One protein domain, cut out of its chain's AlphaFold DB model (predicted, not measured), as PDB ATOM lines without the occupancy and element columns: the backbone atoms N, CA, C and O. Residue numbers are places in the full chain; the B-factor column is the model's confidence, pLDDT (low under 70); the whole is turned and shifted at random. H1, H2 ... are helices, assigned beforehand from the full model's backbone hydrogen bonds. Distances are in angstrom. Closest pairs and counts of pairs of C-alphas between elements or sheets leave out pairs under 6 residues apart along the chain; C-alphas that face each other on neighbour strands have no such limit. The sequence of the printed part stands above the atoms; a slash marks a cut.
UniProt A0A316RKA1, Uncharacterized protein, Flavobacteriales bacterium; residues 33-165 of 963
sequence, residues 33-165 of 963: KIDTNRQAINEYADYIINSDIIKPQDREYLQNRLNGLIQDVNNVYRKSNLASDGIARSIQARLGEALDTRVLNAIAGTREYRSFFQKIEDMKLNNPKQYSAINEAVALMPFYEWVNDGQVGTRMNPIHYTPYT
ATOM      1  N   LYS A  33     173.756 -87.010 393.971       75.94
ATOM      2  CA  LYS A  33     173.065 -88.278 393.687       75.94
ATOM      3  C   LYS A  33     172.650 -88.420 392.224       75.94
ATOM      4  O   LYS A  33     172.774 -89.509 391.672       75.94
ATOM      5  N   ILE A  34     172.149 -87.354 391.599       73.62
ATOM      6  CA  ILE A  34     171.796 -87.351 390.172       73.62
ATOM      7  C   ILE A  34     173.040 -87.629 389.328       73.62
ATOM      8  O   ILE A  34     172.972 -88.451 388.417       73.62
ATOM      9  N   ASP A  35     174.160 -86.986 389.651       75.31
ATOM     10  CA  ASP A  35     175.414 -87.144 388.919       75.31
ATOM     11  C   ASP A  35     175.987 -88.562 389.098       75.31
ATOM     12  O   ASP A  35     176.310 -89.213 388.106       75.31
ATOM     13  N   THR A  36     175.994 -89.104 390.324       80.06
ATOM     14  CA  THR A  36     176.394 -90.498 390.599       80.06
ATOM     15  C   THR A  36     175.501 -91.517 389.886       80.06
ATOM     16  O   THR A  36     176.007 -92.429 389.237       80.06
ATOM     17  N   ASN A  37     174.175 -91.372 389.959       78.44
ATOM     18  CA  ASN A  37     173.255 -92.308 389.307       78.44
ATOM     19  C   ASN A  37     173.344 -92.221 387.779       78.44
ATOM     20  O   ASN A  37     173.263 -93.244 387.102       78.44
ATOM     21  N   ARG A  38     173.548 -91.021 387.221       77.06
ATOM     22  CA  ARG A  38     173.771 -90.834 385.782       77.06
ATOM     23  C   ARG A  38     175.069 -91.494 385.333       77.06
ATOM     24  O   ARG A  38     175.065 -92.174 384.313       77.06
ATOM     25  N   GLN A  39     176.144 -91.334 386.100       80.06
ATOM     26  CA  GLN A  39     177.409 -92.007 385.830       80.06
ATOM     27  C   GLN A  39     177.239 -93.534 385.851       80.06
ATOM     28  O   GLN A  39     177.612 -94.186 384.886       80.06
ATOM     29  N   ALA A  40     176.584 -94.095 386.870       77.19
ATOM     30  CA  ALA A  40     176.352 -95.540 386.967       77.19
ATOM     31  C   ALA A  40     175.461 -96.106 385.840       77.19
ATOM     32  O   ALA A  40     175.613 -97.262 385.443       77.19
ATOM     33  N   ILE A  41     174.509 -95.320 385.321       77.69
ATOM     34  CA  ILE A  41     173.703 -95.697 384.146       77.69
ATOM     35  C   ILE A  41     174.560 -95.664 382.878       77.69
ATOM     36  O   ILE A  41     174.486 -96.601 382.087       77.69
ATOM     37  N   ASN A  42     175.375 -94.622 382.697       75.00
ATOM     38  CA  ASN A  42     176.262 -94.492 381.542       75.00
ATOM     39  C   ASN A  42     177.320 -95.598 381.525       75.00
ATOM     40  O   ASN A  42     177.465 -96.259 380.510       75.00
ATOM     41  N   GLU A  43     177.974 -95.884 382.653       78.00
ATOM     42  CA  GLU A  43     178.947 -96.979 382.772       78.00
ATOM     43  C   GLU A  43     178.317 -98.344 382.450       78.00
ATOM     44  O   GLU A  43     178.926 -99.175 381.778       78.00
ATOM     45  N   TYR A  44     177.073 -98.576 382.886       76.56
ATOM     46  CA  TYR A  44     176.352 -99.811 382.576       76.56
ATOM     47  C   TYR A  44     175.927 -99.890 381.100       76.56
ATOM     48  O   TYR A  44     176.023-100.953 380.488       76.56
ATOM     49  N   ALA A  45     175.498 -98.774 380.506       72.81
ATOM     50  CA  ALA A  45     175.208 -98.692 379.077       72.81
ATOM     51  C   ALA A  45     176.478 -98.905 378.238       72.81
ATOM     52  O   ALA A  45     176.458 -99.702 377.305       72.81
ATOM     53  N   ASP A  46     177.590 -98.276 378.614       74.31
ATOM     54  CA  ASP A  46     178.892 -98.413 377.960       74.31
ATOM     55  C   ASP A  46     179.425 -99.844 378.058       74.31
ATOM     56  O   ASP A  46     179.993-100.352 377.093       74.31
ATOM     57  N   TYR A  47     179.205-100.533 379.183       78.88
ATOM     58  CA  TYR A  47     179.520-101.956 379.329       78.88
ATOM     59  C   TYR A  47     178.751-102.826 378.318       78.88
ATOM     60  O   TYR A  47     179.323-103.732 377.706       78.88
ATOM     61  N   ILE A  48     177.466-102.533 378.095       77.19
ATOM     62  CA  ILE A  48     176.641-103.252 377.115       77.19
ATOM     63  C   ILE A  48     177.070-102.896 375.682       77.19
ATOM     64  O   ILE A  48     177.252-103.795 374.866       77.19
ATOM     65  N   ILE A  49     177.294-101.613 375.375       73.75
ATOM     66  CA  ILE A  49     177.714-101.128 374.044       73.75
ATOM     67  C   ILE A  49     179.059-101.728 373.634       73.75
ATOM     68  O   ILE A  49     179.223-102.167 372.497       73.75
ATOM     69  N   ASN A  50     180.012-101.758 374.564       75.31
ATOM     70  CA  ASN A  50     181.378-102.213 374.320       75.31
ATOM     71  C   ASN A  50     181.577-103.703 374.633       75.31
ATOM     72  O   ASN A  50     182.713-104.157 374.780       75.31
ATOM     73  N   SER A  51     180.494-104.475 374.746       81.19
ATOM     74  CA  SER A  51     180.588-105.926 374.893       81.19
ATOM     75  C   SER A  51     181.313-106.535 373.684       81.19
ATOM     76  O   SER A  51     180.919-106.320 372.536       81.19
ATOM     77  N   ASP A  52     182.389-107.294 373.931       84.00
ATOM     78  CA  ASP A  52     183.180-107.929 372.866       84.00
ATOM     79  C   ASP A  52     182.353-109.035 372.197       84.00
ATOM     80  O   ASP A  52     182.109-110.096 372.774       84.00
ATOM     81  N   ILE A  53     181.895-108.759 370.976       88.88
ATOM     82  CA  ILE A  53     181.129-109.682 370.130       88.88
ATOM     83  C   ILE A  53     181.765-109.693 368.748       88.88
ATOM     84  O   ILE A  53     181.694-108.687 368.051       88.88
ATOM     85  N   ILE A  54     182.376-110.801 368.333       86.19
ATOM     86  CA  ILE A  54     183.061-110.903 367.031       86.19
ATOM     87  C   ILE A  54     182.075-111.041 365.863       86.19
ATOM     88  O   ILE A  54     182.344-110.523 364.780       86.19
ATOM     89  N   LYS A  55     180.932-111.707 366.073       89.75
ATOM     90  CA  LYS A  55     179.955-111.989 365.015       89.75
ATOM     91  C   LYS A  55     179.193-110.717 364.598       89.75
ATOM     92  O   LYS A  55     178.491-110.140 365.435       89.75
ATOM     93  N   PRO A  56     179.283-110.271 363.328       85.00
ATOM     94  CA  PRO A  56     178.697-108.998 362.895       85.00
ATOM     95  C   PRO A  56     177.179-108.915 363.091       85.00
ATOM     96  O   PRO A  56     176.679-107.895 363.558       85.00
ATOM     97  N   GLN A  57     176.460-109.999 362.795       89.50
ATOM     98  CA  GLN A  57     174.998-110.055 362.868       89.50
ATOM     99  C   GLN A  57     174.495-109.927 364.315       89.50
ATOM    100  O   GLN A  57     173.511-109.239 364.576       89.50
ATOM    101  N   ASP A  58     175.197-110.536 365.275       91.56
ATOM    102  CA  ASP A  58     174.862-110.423 366.701       91.56
ATOM    103  C   ASP A  58     175.186-109.034 367.255       91.56
ATOM    104  O   ASP A  58     174.444-108.500 368.084       91.56
ATOM    105  N   ARG A  59     176.274-108.421 366.772       87.38
ATOM    106  CA  ARG A  59     176.639-107.044 367.119       87.38
ATOM    107  C   ARG A  59     175.589-106.051 366.619       87.38
ATOM    108  O   ARG A  59     175.177-105.175 367.375       87.38
ATOM    109  N   GLU A  60     175.131-106.207 365.382       88.19
ATOM    110  CA  GLU A  60     174.058-105.386 364.816       88.19
ATOM    111  C   GLU A  60     172.739-105.581 365.582       88.19
ATOM    112  O   GLU A  60     172.063-104.609 365.928       88.19
ATOM    113  N   TYR A  61     172.396-106.826 365.932       90.56
ATOM    114  CA  TYR A  61     171.221-107.127 366.749       90.56
ATOM    115  C   TYR A  61     171.266-106.432 368.118       90.56
ATOM    116  O   TYR A  61     170.281-105.803 368.518       90.56
ATOM    117  N   LEU A  62     172.406-106.494 368.817       88.38
ATOM    118  CA  LEU A  62     172.600-105.807 370.094       88.38
ATOM    119  C   LEU A  62     172.436-104.289 369.943       88.38
ATOM    120  O   LEU A  62     171.714-103.679 370.731       88.38
ATOM    121  N   GLN A  63     173.048-103.685 368.921       85.00
ATOM    122  CA  GLN A  63     172.943-102.245 368.663       85.00
ATOM    123  C   GLN A  63     171.493-101.811 368.418       85.00
ATOM    124  O   GLN A  63     171.014-100.865 369.044       85.00
ATOM    125  N   ASN A  64     170.762-102.532 367.564       86.25
ATOM    126  CA  ASN A  64     169.363-102.229 367.256       86.25
ATOM    127  C   ASN A  64     168.461-102.357 368.491       86.25
ATOM    128  O   ASN A  64     167.630-101.485 368.756       86.25
ATOM    129  N   ARG A  65     168.654-103.415 369.285       86.06
ATOM    130  CA  ARG A  65     167.894-103.640 370.520       86.06
ATOM    131  C   ARG A  65     168.187-102.575 371.571       86.06
ATOM    132  O   ARG A  65     167.260-102.043 372.178       86.06
ATOM    133  N   LEU A  66     169.460-102.242 371.765       84.12
ATOM    134  CA  LEU A  66     169.876-101.232 372.727       84.12
ATOM    135  C   LEU A  66     169.354 -99.842 372.342       84.12
ATOM    136  O   LEU A  66     168.849 -99.130 373.205       84.12
ATOM    137  N   ASN A  67     169.389 -99.482 371.055       79.69
ATOM    138  CA  ASN A  67     168.818 -98.225 370.563       79.69
ATOM    139  C   ASN A  67     167.315 -98.117 370.868       79.69
ATOM    140  O   ASN A  67     166.860 -97.067 371.325       79.69
ATOM    141  N   GLY A  68     166.556 -99.202 370.679       80.75
ATOM    142  CA  GLY A  68     165.137 -99.257 371.050       80.75
ATOM    143  C   GLY A  68     164.913 -99.085 372.557       80.75
ATOM    144  O   GLY A  68     164.091 -98.273 372.976       80.75
ATOM    145  N   LEU A  69     165.703 -99.774 373.384       82.19
ATOM    146  CA  LEU A  69     165.611 -99.674 374.845       82.19
ATOM    147  C   LEU A  69     166.009 -98.287 375.371       82.19
ATOM    148  O   LEU A  69     165.373 -97.784 376.295       82.19
ATOM    149  N   ILE A  70     167.009 -97.633 374.774       78.00
ATOM    150  CA  ILE A  70     167.390 -96.252 375.107       78.00
ATOM    151  C   ILE A  70     166.246 -95.287 374.775       78.00
ATOM    152  O   ILE A  70     165.944 -94.395 375.572       78.00
ATOM    153  N   GLN A  71     165.575 -95.458 373.632       78.94
ATOM    154  CA  GLN A  71     164.399 -94.655 373.284       78.94
ATOM    155  C   GLN A  71     163.245 -94.880 374.271       78.94
ATOM    156  O   GLN A  71     162.651 -93.908 374.739       78.94
ATOM    157  N   ASP A  72     162.978 -96.128 374.658       75.56
ATOM    158  CA  ASP A  72     161.971 -96.460 375.671       75.56
ATOM    159  C   ASP A  72     162.294 -95.837 377.030       75.56
ATOM    160  O   ASP A  72     161.427 -95.224 377.656       75.56
ATOM    161  N   VAL A  73     163.550 -95.929 377.475       78.69
ATOM    162  CA  VAL A  73     164.015 -95.300 378.716       78.69
ATOM    163  C   VAL A  73     163.814 -93.785 378.653       78.69
ATOM    164  O   VAL A  73     163.250 -93.196 379.580       78.69
ATOM    165  N   ASN A  74     164.201 -93.158 377.542       77.12
ATOM    166  CA  ASN A  74     164.026 -91.724 377.323       77.12
ATOM    167  C   ASN A  74     162.553 -91.302 377.300       77.12
ATOM    168  O   ASN A  74     162.248 -90.176 377.692       77.12
ATOM    169  N   ASN A  75     161.637 -92.176 376.879       78.62
ATOM    170  CA  ASN A  75     160.201 -91.900 376.843       78.62
ATOM    171  C   ASN A  75     159.526 -92.112 378.208       78.62
ATOM    172  O   ASN A  75     158.738 -91.267 378.636       78.62
ATOM    173  N   VAL A  76     159.852 -93.199 378.913       76.62
ATOM    174  CA  VAL A  76     159.231 -93.584 380.194       76.62
ATOM    175  C   VAL A  76     159.768 -92.756 381.364       76.62
ATOM    176  O   VAL A  76     159.004 -92.370 382.249       76.62
ATOM    177  N   TYR A  77     161.066 -92.439 381.372       73.56
ATOM    178  CA  TYR A  77     161.732 -91.819 382.523       73.56
ATOM    179  C   TYR A  77     162.086 -90.337 382.332       73.56
ATOM    180  O   TYR A  77     162.701 -89.739 383.214       73.56
ATOM    181  N   ARG A  78     161.645 -89.696 381.237       67.56
ATOM    182  CA  ARG A  78     161.970 -88.295 380.882       67.56
ATOM    183  C   ARG A  78     161.714 -87.263 381.985       67.56
ATOM    184  O   ARG A  78     162.339 -86.208 382.001       67.56
ATOM    185  N   LYS A  79     160.735 -87.532 382.851       70.44
ATOM    186  CA  LYS A  79     160.291 -86.649 383.945       70.44
ATOM    187  C   LYS A  79     160.518 -87.265 385.332       70.44
ATOM    188  O   LYS A  79     160.008 -86.749 386.322       70.44
ATOM    189  N   SER A  80     161.240 -88.380 385.397       73.19
ATOM    190  CA  SER A  80     161.464 -89.138 386.625       73.19
ATOM    191  C   SER A  80     162.637 -88.559 387.420       73.19
ATOM    192  O   SER A  80     163.619 -88.082 386.853       73.19
ATOM    193  N   ASN A  81     162.544 -88.590 388.750       76.50
ATOM    194  CA  ASN A  81     163.593 -88.060 389.622       76.50
ATOM    195  C   ASN A  81     164.804 -89.013 389.689       76.50
ATOM    196  O   ASN A  81     164.778 -90.000 390.424       76.50
ATOM    197  N   LEU A  82     165.878 -88.688 388.962       73.50
ATOM    198  CA  LEU A  82     167.129 -89.462 388.937       73.50
ATOM    199  C   LEU A  82     167.899 -89.461 390.271       73.50
ATOM    200  O   LEU A  82     168.795 -90.285 390.445       73.50
ATOM    201  N   ALA A  83     167.532 -88.616 391.242       73.69
ATOM    202  CA  ALA A  83     168.061 -88.708 392.605       73.69
ATOM    203  C   ALA A  83     167.546 -89.955 393.364       73.69
ATOM    204  O   ALA A  83     168.037 -90.261 394.451       73.69
ATOM    205  N   SER A  84     166.547 -90.668 392.819       83.38
ATOM    206  CA  SER A  84     166.019 -91.915 393.379       83.38
ATOM    207  C   SER A  84     166.789 -93.134 392.879       83.38
ATOM    208  O   SER A  84     166.722 -93.497 391.701       83.38
ATOM    209  N   ASP A  85     167.412 -93.851 393.812       76.88
ATOM    210  CA  ASP A  85     168.128 -95.104 393.539       76.88
ATOM    211  C   ASP A  85     167.191 -96.208 393.002       76.88
ATOM    212  O   ASP A  85     167.643 -97.180 392.399       76.88
ATOM    213  N   GLY A  86     165.875 -96.099 393.231       79.62
ATOM    214  CA  GLY A  86     164.877 -97.012 392.661       79.62
ATOM    215  C   GLY A  86     164.655 -96.780 391.164       79.62
ATOM    216  O   GLY A  86     164.572 -97.740 390.402       79.62
ATOM    217  N   ILE A  87     164.633 -95.512 390.737       80.38
ATOM    218  CA  ILE A  87     164.495 -95.137 389.321       80.38
ATOM    219  C   ILE A  87     165.782 -95.472 388.560       80.38
ATOM    220  O   ILE A  87     165.715 -96.046 387.473       80.38
ATOM    221  N   ALA A  88     166.949 -95.193 389.151       78.12
ATOM    222  CA  ALA A  88     168.235 -95.557 388.560       78.12
ATOM    223  C   ALA A  88     168.347 -97.078 388.338       78.12
ATOM    224  O   ALA A  88     168.658 -97.518 387.232       78.12
ATOM    225  N   ARG A  89     167.969 -97.886 389.341       82.19
ATOM    226  CA  ARG A  89     167.916 -99.354 389.217       82.19
ATOM    227  C   ARG A  89     166.894 -99.843 388.189       82.19
ATOM    228  O   ARG A  89     167.178-100.811 387.494       82.19
ATOM    229  N   SER A  90     165.734 -99.192 388.046       83.62
ATOM    230  CA  SER A  90     164.763 -99.576 387.005       83.62
ATOM    231  C   SER A  90     165.263 -99.278 385.590       83.62
ATOM    232  O   SER A  90     165.020-100.066 384.681       83.62
ATOM    233  N   ILE A  91     166.008 -98.179 385.414       82.00
ATOM    234  CA  ILE A  91     166.647 -97.850 384.135       82.00
ATOM    235  C   ILE A  91     167.742 -98.876 383.821       82.00
ATOM    236  O   ILE A  91     167.768 -99.403 382.713       82.00
ATOM    237  N   GLN A  92     168.590 -99.223 384.796       80.06
ATOM    238  CA  GLN A  92     169.598-100.277 384.629       80.06
ATOM    239  C   GLN A  92     168.962-101.635 384.305       80.06
ATOM    240  O   GLN A  92     169.404-102.295 383.373       80.06
ATOM    241  N   ALA A  93     167.891-102.032 385.000       84.56
ATOM    242  CA  ALA A  93     167.179-103.278 384.712       84.56
ATOM    243  C   ALA A  93     166.625-103.305 383.277       84.56
ATOM    244  O   ALA A  93     166.790-104.303 382.581       84.56
ATOM    245  N   ARG A  94     166.045-102.189 382.812       82.00
ATOM    246  CA  ARG A  94     165.513-102.063 381.449       82.00
ATOM    247  C   ARG A  94     166.611-102.091 380.386       82.00
ATOM    248  O   ARG A  94     166.436-102.738 379.362       82.00
ATOM    249  N   LEU A  95     167.748-101.436 380.619       81.25
ATOM    250  CA  LEU A  95     168.912-101.540 379.729       81.25
ATOM    251  C   LEU A  95     169.496-102.963 379.733       81.25
ATOM    252  O   LEU A  95     169.902-103.457 378.686       81.25
ATOM    253  N   GLY A  96     169.465-103.651 380.877       80.56
ATOM    254  CA  GLY A  96     169.899-105.042 381.024       80.56
ATOM    255  C   GLY A  96     169.087-106.040 380.192       80.56
ATOM    256  O   GLY A  96     169.616-107.082 379.817       80.56
ATOM    257  N   GLU A  97     167.851-105.704 379.800       86.12
ATOM    258  CA  GLU A  97     167.053-106.496 378.848       86.12
ATOM    259  C   GLU A  97     167.690-106.574 377.448       86.12
ATOM    260  O   GLU A  97     167.268-107.396 376.628       86.12
ATOM    261  N   ALA A  98     168.696-105.741 377.149       83.81
ATOM    262  CA  ALA A  98     169.516-105.859 375.946       83.81
ATOM    263  C   ALA A  98     170.370-107.141 375.946       83.81
ATOM    264  O   ALA A  98     170.603-107.703 374.879       83.81
ATOM    265  N   LEU A  99     170.788-107.634 377.121       85.69
ATOM    266  CA  LEU A  99     171.590-108.853 377.302       85.69
ATOM    267  C   LEU A  99     170.706-110.109 377.325       85.69
ATOM    268  O   LEU A  99     170.679-110.868 378.296       85.69
ATOM    269  N   ASP A 100     169.939-110.320 376.260       87.81
ATOM    270  CA  ASP A 100     169.115-111.519 376.123       87.81
ATOM    271  C   ASP A 100     169.953-112.780 375.836       87.81
ATOM    272  O   ASP A 100     171.166-112.731 375.638       87.81
ATOM    273  N   THR A 101     169.302-113.945 375.777       90.44
ATOM    274  CA  THR A 101     169.982-115.222 375.512       90.44
ATOM    275  C   THR A 101     170.789-115.218 374.207       90.44
ATOM    276  O   THR A 101     171.818-115.884 374.138       90.44
ATOM    277  N   ARG A 102     170.369-114.457 373.186       91.06
ATOM    278  CA  ARG A 102     171.072-114.372 371.899       91.06
ATOM    279  C   ARG A 102     172.388-113.615 372.058       91.06
ATOM    280  O   ARG A 102     173.432-114.111 371.647       91.06
ATOM    281  N   VAL A 103     172.345-112.466 372.728       89.12
ATOM    282  CA  VAL A 103     173.531-111.653 373.026       89.12
ATOM    283  C   VAL A 103     174.480-112.387 373.975       89.12
ATOM    284  O   VAL A 103     175.690-112.393 373.759       89.12
ATOM    285  N   LEU A 104     173.951-113.081 374.987       90.62
ATOM    286  CA  LEU A 104     174.763-113.883 375.907       90.62
ATOM    287  C   LEU A 104     175.480-115.041 375.196       90.62
ATOM    288  O   LEU A 104     176.649-115.296 375.491       90.62
ATOM    289  N   ASN A 105     174.828-115.706 374.236       93.12
ATOM    290  CA  ASN A 105     175.473-116.722 373.397       93.12
ATOM    291  C   ASN A 105     176.613-116.122 372.558       93.12
ATOM    292  O   ASN A 105     177.680-116.730 372.458       93.12
ATOM    293  N   ALA A 106     176.421-114.916 372.017       89.19
ATOM    294  CA  ALA A 106     177.417-114.222 371.204       89.19
ATOM    295  C   ALA A 106     178.666-113.805 371.997       89.19
ATOM    296  O   ALA A 106     179.803-113.989 371.547       89.19
ATOM    297  N   ILE A 107     178.454-113.292 373.212       88.88
ATOM    298  CA  ILE A 107     179.524-112.956 374.160       88.88
ATOM    299  C   ILE A 107     180.265-114.229 374.587       88.88
ATOM    300  O   ILE A 107     181.496-114.243 374.628       88.88
ATOM    301  N   ALA A 108     179.539-115.313 374.882       89.00
ATOM    302  CA  ALA A 108     180.139-116.585 375.276       89.00
ATOM    303  C   ALA A 108     181.035-117.167 374.169       89.00
ATOM    304  O   ALA A 108     182.184-117.502 374.452       89.00
ATOM    305  N   GLY A 109     180.553-117.211 372.920       89.69
ATOM    306  CA  GLY A 109     181.336-117.692 371.776       89.69
ATOM    307  C   GLY A 109     182.578-116.838 371.510       89.69
ATOM    308  O   GLY A 109     183.683-117.357 371.346       89.69
ATOM    309  N   THR A 110     182.432-115.511 371.583       91.50
ATOM    310  CA  THR A 110     183.557-114.573 371.439       91.50
ATOM    311  C   THR A 110     184.615-114.789 372.521       91.50
ATOM    312  O   THR A 110     185.804-114.910 372.222       91.50
ATOM    313  N   ARG A 111     184.197-114.902 373.787       90.50
ATOM    314  CA  ARG A 111     185.106-115.150 374.912       90.50
ATOM    315  C   ARG A 111     185.827-116.490 374.786       90.50
ATOM    316  O   ARG A 111     187.009-116.577 375.120       90.50
ATOM    317  N   GLU A 112     185.131-117.523 374.324       91.62
ATOM    318  CA  GLU A 112     185.709-118.845 374.105       91.62
ATOM    319  C   GLU A 112     186.791-118.816 373.016       91.62
ATOM    320  O   GLU A 112     187.901-119.286 373.272       91.62
ATOM    321  N   TYR A 113     186.545-118.154 371.879       91.94
ATOM    322  CA  TYR A 113     187.558-117.950 370.835       91.94
ATOM    323  C   TYR A 113     188.786-117.178 371.347       91.94
ATOM    324  O   TYR A 113     189.922-117.594 371.124       91.94
ATOM    325  N   ARG A 114     188.585-116.075 372.083       89.88
ATOM    326  CA  ARG A 114     189.694-115.275 372.644       89.88
ATOM    327  C   ARG A 114     190.546-116.086 373.622       89.88
ATOM    328  O   ARG A 114     191.771-116.040 373.556       89.88
ATOM    329  N   SER A 115     189.890-116.835 374.509       91.38
ATOM    330  CA  SER A 115     190.547-117.724 375.475       91.38
ATOM    331  C   SER A 115     191.332-118.830 374.772       91.38
ATOM    332  O   SER A 115     192.470-119.117 375.140       91.38
ATOM    333  N   PHE A 116     190.753-119.422 373.728       93.50
ATOM    334  CA  PHE A 116     191.436-120.398 372.891       93.50
ATOM    335  C   PHE A 116     192.676-119.802 372.215       93.50
ATOM    336  O   PHE A 116     193.760-120.363 372.345       93.50
ATOM    337  N   PHE A 117     192.546-118.643 371.564       85.94
ATOM    338  CA  PHE A 117     193.655-117.987 370.872       85.94
ATOM    339  C   PHE A 117     194.815-117.677 371.826       85.94
ATOM    340  O   PHE A 117     195.962-117.987 371.526       85.94
ATOM    341  N   GLN A 118     194.520-117.160 373.023       88.12
ATOM    342  CA  GLN A 118     195.538-116.931 374.053       88.12
ATOM    343  C   GLN A 118     196.256-118.223 374.465       88.12
ATOM    344  O   GLN A 118     197.477-118.218 374.599       88.12
ATOM    345  N   LYS A 119     195.530-119.338 374.630       91.25
ATOM    346  CA  LYS A 119     196.136-120.646 374.941       91.25
ATOM    347  C   LYS A 119     197.027-121.161 373.810       91.25
ATOM    348  O   LYS A 119     198.042-121.791 374.087       91.25
ATOM    349  N   ILE A 120     196.655-120.916 372.554       88.94
ATOM    350  CA  ILE A 120     197.468-121.299 371.395       88.94
ATOM    351  C   ILE A 120     198.743-120.459 371.317       88.94
ATOM    352  O   ILE A 120     199.818-121.023 371.132       88.94
ATOM    353  N   GLU A 121     198.652-119.142 371.504       86.00
ATOM    354  CA  GLU A 121     199.832-118.270 371.536       86.00
ATOM    355  C   GLU A 121     200.785-118.648 372.682       86.00
ATOM    356  O   GLU A 121     201.994-118.742 372.476       86.00
ATOM    357  N   ASP A 122     200.248-118.978 373.859       87.75
ATOM    358  CA  ASP A 122     201.042-119.498 374.977       87.75
ATOM    359  C   ASP A 122     201.724-120.836 374.633       87.75
ATOM    360  O   ASP A 122     202.904-121.035 374.917       87.75
ATOM    361  N   MET A 123     201.025-121.744 373.943       87.56
ATOM    362  CA  MET A 123     201.586-123.022 373.496       87.56
ATOM    363  C   MET A 123     202.686-122.852 372.444       87.56
ATOM    364  O   MET A 123     203.701-123.544 372.524       87.56
ATOM    365  N   LYS A 124     202.520-121.931 371.486       82.88
ATOM    366  CA  LYS A 124     203.544-121.607 370.474       82.88
ATOM    367  C   LYS A 124     204.855-121.168 371.131       82.88
ATOM    368  O   LYS A 124     205.925-121.518 370.640       82.88
ATOM    369  N   LEU A 125     204.767-120.443 372.246       81.38
ATOM    370  CA  LEU A 125     205.922-119.954 372.996       81.38
ATOM    371  C   LEU A 125     206.511-121.017 373.934       81.38
ATOM    372  O   LEU A 125     207.723-121.225 373.944       81.38
ATOM    373  N   ASN A 126     205.666-121.702 374.706       84.31
ATOM    374  CA  ASN A 126     206.108-122.526 375.834       84.31
ATOM    375  C   ASN A 126     206.182-124.030 375.530       84.31
ATOM    376  O   ASN A 126     206.946-124.743 376.175       84.31
ATOM    377  N   ASN A 127     205.419-124.534 374.553       84.56
ATOM    378  CA  ASN A 127     205.357-125.955 374.187       84.56
ATOM    379  C   ASN A 127     205.335-126.160 372.653       84.56
ATOM    380  O   ASN A 127     204.424-126.811 372.130       84.56
ATOM    381  N   PRO A 128     206.343-125.668 371.903       80.19
ATOM    382  CA  PRO A 128     206.296-125.607 370.438       80.19
ATOM    383  C   PRO A 128     206.189-126.978 369.754       80.19
ATOM    384  O   PRO A 128     205.630-127.077 368.670       80.19
ATOM    385  N   LYS A 129     206.662-128.059 370.391       81.31
ATOM    386  CA  LYS A 129     206.531-129.432 369.861       81.31
ATOM    387  C   LYS A 129     205.096-129.971 369.883       81.31
ATOM    388  O   LYS A 129     204.802-130.923 369.174       81.31
ATOM    389  N   GLN A 130     204.227-129.400 370.715       84.50
ATOM    390  CA  GLN A 130     202.812-129.776 370.806       84.50
ATOM    391  C   GLN A 130     201.931-128.912 369.894       84.50
ATOM    392  O   GLN A 130     200.734-129.184 369.757       84.50
ATOM    393  N   TYR A 131     202.508-127.883 369.268       83.38
ATOM    394  CA  TYR A 131     201.815-126.996 368.349       83.38
ATOM    395  C   TYR A 131     201.850-127.534 366.908       83.38
ATOM    396  O   TYR A 131     202.890-127.949 366.406       83.38
ATOM    397  N   SER A 132     200.706-127.479 366.231       86.88
ATOM    398  CA  SER A 132     200.539-127.764 364.811       86.88
ATOM    399  C   SER A 132     199.502-126.808 364.234       86.88
ATOM    400  O   SER A 132     198.383-126.702 364.743       86.88
ATOM    401  N   ALA A 133     199.859-126.146 363.134       77.62
ATOM    402  CA  ALA A 133     198.948-125.267 362.405       77.62
ATOM    403  C   ALA A 133     197.725-126.026 361.855       77.62
ATOM    404  O   ALA A 133     196.636-125.462 361.770       77.62
ATOM    405  N   ILE A 134     197.878-127.317 361.530       78.81
ATOM    406  CA  ILE A 134     196.770-128.179 361.090       78.81
ATOM    407  C   ILE A 134     195.794-128.408 362.250       78.81
ATOM    408  O   ILE A 134     194.585-128.251 362.084       78.81
ATOM    409  N   ASN A 135     196.316-128.714 363.441       87.75
ATOM    410  CA  ASN A 135     195.496-128.945 364.630       87.75
ATOM    411  C   ASN A 135     194.768-127.664 365.058       87.75
ATOM    412  O   ASN A 135     193.607-127.725 365.455       87.75
ATOM    413  N   GLU A 136     195.424-126.505 364.940       84.12
ATOM    414  CA  GLU A 136     194.805-125.196 365.172       84.12
ATOM    415  C   GLU A 136     193.673-124.938 364.168       84.12
ATOM    416  O   GLU A 136     192.571-124.568 364.570       84.12
ATOM    417  N   ALA A 137     193.908-125.188 362.877       76.81
ATOM    418  CA  ALA A 137     192.911-124.977 361.831       76.81
ATOM    419  C   ALA A 137     191.654-125.842 362.027       76.81
ATOM    420  O   ALA A 137     190.539-125.339 361.886       76.81
ATOM    421  N   VAL A 138     191.820-127.117 362.389       83.94
ATOM    422  CA  VAL A 138     190.699-128.029 362.674       83.94
ATOM    423  C   VAL A 138     189.967-127.627 363.952       83.94
ATOM    424  O   VAL A 138     188.740-127.560 363.960       83.94
ATOM    425  N   ALA A 139     190.700-127.277 365.013       89.25
ATOM    426  CA  ALA A 139     190.101-126.790 366.252       89.25
ATOM    427  C   ALA A 139     189.273-125.510 366.037       89.25
ATOM    428  O   ALA A 139     188.281-125.310 366.728       89.25
ATOM    429  N   LEU A 140     189.635-124.665 365.066       87.31
ATOM    430  CA  LEU A 140     188.904-123.441 364.723       87.31
ATOM    431  C   LEU A 140     187.681-123.656 363.813       87.31
ATOM    432  O   LEU A 140     186.926-122.704 363.609       87.31
ATOM    433  N   MET A 141     187.425-124.862 363.294       86.06
ATOM    434  CA  MET A 141     186.243-125.121 362.450       86.06
ATOM    435  C   MET A 141     184.914-124.710 363.115       86.06
ATOM    436  O   MET A 141     184.168-123.967 362.477       86.06
ATOM    437  N   PRO A 142     184.636-125.045 364.396       89.56
ATOM    438  CA  PRO A 142     183.429-124.595 365.095       89.56
ATOM    439  C   PRO A 142     183.256-123.072 365.127       89.56
ATOM    440  O   PRO A 142     182.133-122.573 365.056       89.56
ATOM    441  N   PHE A 143     184.360-122.323 365.223       91.56
ATOM    442  CA  PHE A 143     184.331-120.863 365.182       91.56
ATOM    443  C   PHE A 143     183.958-120.356 363.789       91.56
ATOM    444  O   PHE A 143     183.091-119.492 363.663       91.56
ATOM    445  N   TYR A 144     184.589-120.899 362.742       84.62
ATOM    446  CA  TYR A 144     184.298-120.502 361.366       84.62
ATOM    447  C   TYR A 144     182.875-120.871 360.945       84.62
ATOM    448  O   TYR A 144     182.232-120.095 360.245       84.62
ATOM    449  N   GLU A 145     182.352-122.009 361.392       88.25
ATOM    450  CA  GLU A 145     180.950-122.374 361.183       88.25
ATOM    451  C   GLU A 145     180.019-121.388 361.894       88.25
ATOM    452  O   GLU A 145     179.111-120.833 361.279       88.25
ATOM    453  N   TRP A 146     180.284-121.099 363.170       93.12
ATOM    454  CA  TRP A 146     179.451-120.209 363.976       93.12
ATOM    455  C   TRP A 146     179.442-118.759 363.477       93.12
ATOM    456  O   TRP A 146     178.389-118.121 363.461       93.12
ATOM    457  N   VAL A 147     180.588-118.218 363.052       89.56
ATOM    458  CA  VAL A 147     180.667-116.832 362.559       89.56
ATOM    459  C   VAL A 147     180.004-116.672 361.185       89.56
ATOM    460  O   VAL A 147     179.519-115.585 360.873       89.56
ATOM    461  N   ASN A 148     179.938-117.748 360.390       87.06
ATOM    462  CA  ASN A 148     179.420-117.736 359.018       87.06
ATOM    463  C   ASN A 148     178.011-118.341 358.860       87.06
ATOM    464  O   ASN A 148     177.488-118.340 357.748       87.06
ATOM    465  N   ASP A 149     177.363-118.828 359.923       89.81
ATOM    466  CA  ASP A 149     176.026-119.448 359.830       89.81
ATOM    467  C   ASP A 149     174.894-118.464 359.442       89.81
ATOM    468  O   ASP A 149     173.791-118.885 359.090       89.81
ATOM    469  N   GLY A 150     175.149-117.151 359.523       85.12
ATOM    470  CA  GLY A 150     174.194-116.079 359.232       85.12
ATOM    471  C   GLY A 150     173.043-115.912 360.239       85.12
ATOM    472  O   GLY A 150     172.165-115.081 360.014       85.12
ATOM    473  N   GLN A 151     173.019-116.664 361.341       91.88
ATOM    474  CA  GLN A 151     171.921-116.689 362.309       91.88
ATOM    475  C   GLN A 151     172.237-115.905 363.588       91.88
ATOM    476  O   GLN A 151     173.290-116.061 364.202       91.88
ATOM    477  N   VAL A 152     171.283-115.090 364.039       90.69
ATOM    478  CA  VAL A 152     171.433-114.289 365.262       90.69
ATOM    479  C   VAL A 152     171.230-115.152 366.509       90.69
ATOM    480  O   VAL A 152     170.174-115.765 366.689       90.69
ATOM    481  N   GLY A 153     172.204-115.134 367.418       88.38
ATOM    482  CA  GLY A 153     172.115-115.730 368.748       88.38
ATOM    483  C   GLY A 153     172.348-117.234 368.824       88.38
ATOM    484  O   GLY A 153     172.035-117.837 369.857       88.38
ATOM    485  N   THR A 154     172.866-117.852 367.762       94.38
ATOM    486  CA  THR A 154     173.292-119.254 367.789       94.38
ATOM    487  C   THR A 154     174.452-119.440 368.759       94.38
ATOM    488  O   THR A 154     175.297-118.561 368.936       94.38
ATOM    489  N   ARG A 155     174.483-120.589 369.438       92.38
ATOM    490  CA  ARG A 155     175.560-120.926 370.370       92.38
ATOM    491  C   ARG A 155     176.697-121.601 369.609       92.38
ATOM    492  O   ARG A 155     176.455-122.577 368.907       92.38
ATOM    493  N   MET A 156     177.916-121.097 369.789       92.19
ATOM    494  CA  MET A 156     179.121-121.714 369.237       92.19
ATOM    495  C   MET A 156     179.339-123.103 369.851       92.19
ATOM    496  O   MET A 156     179.169-123.288 371.062       92.19
ATOM    497  N   ASN A 157     179.707-124.072 369.015       90.75
ATOM    498  CA  ASN A 157     180.148-125.379 369.490       90.75
ATOM    499  C   ASN A 157     181.496-125.245 370.226       90.75
ATOM    500  O   ASN A 157     182.299-124.392 369.844       90.75
ATOM    501  N   PRO A 158     181.763-126.077 371.252       88.50
ATOM    502  CA  PRO A 158     182.993-125.975 372.023       88.50
ATOM    503  C   PRO A 158     184.253-126.086 371.163       88.50
ATOM    504  O   PRO A 158     184.330-126.936 370.272       88.50
ATOM    505  N   ILE A 159     185.253-125.261 371.469       89.88
ATOM    506  CA  ILE A 159     186.548-125.264 370.782       89.88
ATOM    507  C   ILE A 159     187.602-125.925 371.668       89.88
ATOM    508  O   ILE A 159     187.878-125.485 372.789       89.88
ATOM    509  N   HIS A 160     188.255-126.956 371.135       87.81
ATOM    510  CA  HIS A 160     189.289-127.702 371.843       87.81
ATOM    511  C   HIS A 160     190.486-127.983 370.934       87.81
ATOM    512  O   HIS A 160     190.329-128.490 369.829       87.81
ATOM    513  N   TYR A 161     191.689-127.663 371.420       90.12
ATOM    514  CA  TYR A 161     192.934-128.015 370.745       90.12
ATOM    515  C   TYR A 161     193.417-129.384 371.214       90.12
ATOM    516  O   TYR A 161     193.594-129.601 372.416       90.12
ATOM    517  N   THR A 162     193.694-130.272 370.265       90.44
ATOM    518  CA  THR A 162     194.372-131.543 370.527       90.44
ATOM    519  C   THR A 162     195.876-131.363 370.302       90.44
ATOM    520  O   THR A 162     196.266-131.008 369.186       90.44
ATOM    521  N   PRO A 163     196.730-131.598 371.319       88.31
ATOM    522  CA  PRO A 163     198.182-131.542 371.176       88.31
ATOM    523  C   PRO A 163     198.710-132.374 370.007       88.31
ATOM    524  O   PRO A 163     198.290-133.516 369.814       88.31
ATOM    525  N   TYR A 164     199.647-131.799 369.251       87.94
ATOM    526  CA  TYR A 164     200.291-132.486 368.138       87.94
ATOM    527  C   TYR A 164     201.048-133.718 368.630       87.94
ATOM    528  O   TYR A 164     201.774-133.667 369.626       87.94
ATOM    529  N   THR A 165     200.873-134.821 367.906       88.62
ATOM    530  CA  THR A 165     201.604-136.068 368.129       88.62
ATOM    531  C   THR A 165     202.364-136.425 366.863       88.62
ATOM    532  O   THR A 165     201.750-136.719 365.842       88.62
TER     533      THR A 165
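Overview. This is residues 33 to 165 of the 963 residues of an uncharacterized protein of Flavobacteriales bacterium (UniProt A0A316RKA1). An open V: H1, H2 and H3 make one arm; long H4, with H5 and H6 folding back along it, makes the other, meeting near H2's and H4's first residues. The 133 printed residues hold six named helices, H1 to H6 in order, and no named strand: all helix, loose, radius of gyration of the C-alphas 19.9 A, spans 66 by 31 by 16 A.

Arrangement. Find H4, residues 101 to 126; its residues 102 to 106 alone touch H2, residues 56 to 76, the hub, at a steep tilt of 45 degrees, closest C-alphas Ala 106 and Asp 58, 6.4 A. H3, residues 85 to 96, forms a hairpin with H2, closest C-alphas Leu 95 and Leu 69, 6.2 A. H1, residues 33 to 49, touches H3, closest C-alphas Asn 37 and Ala 88, 6.0 A. H5, residues 133 to 139, and H6, residues 141 to 148, are close to H4 but not clearly touching it, at 7.8 A and 7.1 A between closest C-alphas. In all six, every O i to N i+4 pair is within hydrogen-bond range.

Along the chain. Find C-alpha 101 at (169.982, -115.222, 375.512); H4 runs 36.9 A to C-alpha 126, H2 30.3 A. H6 ends at (179.420, -117.736, 359.018).

Size, cuts and confidence. The printed part has no cut; residue 78 alone is under 70.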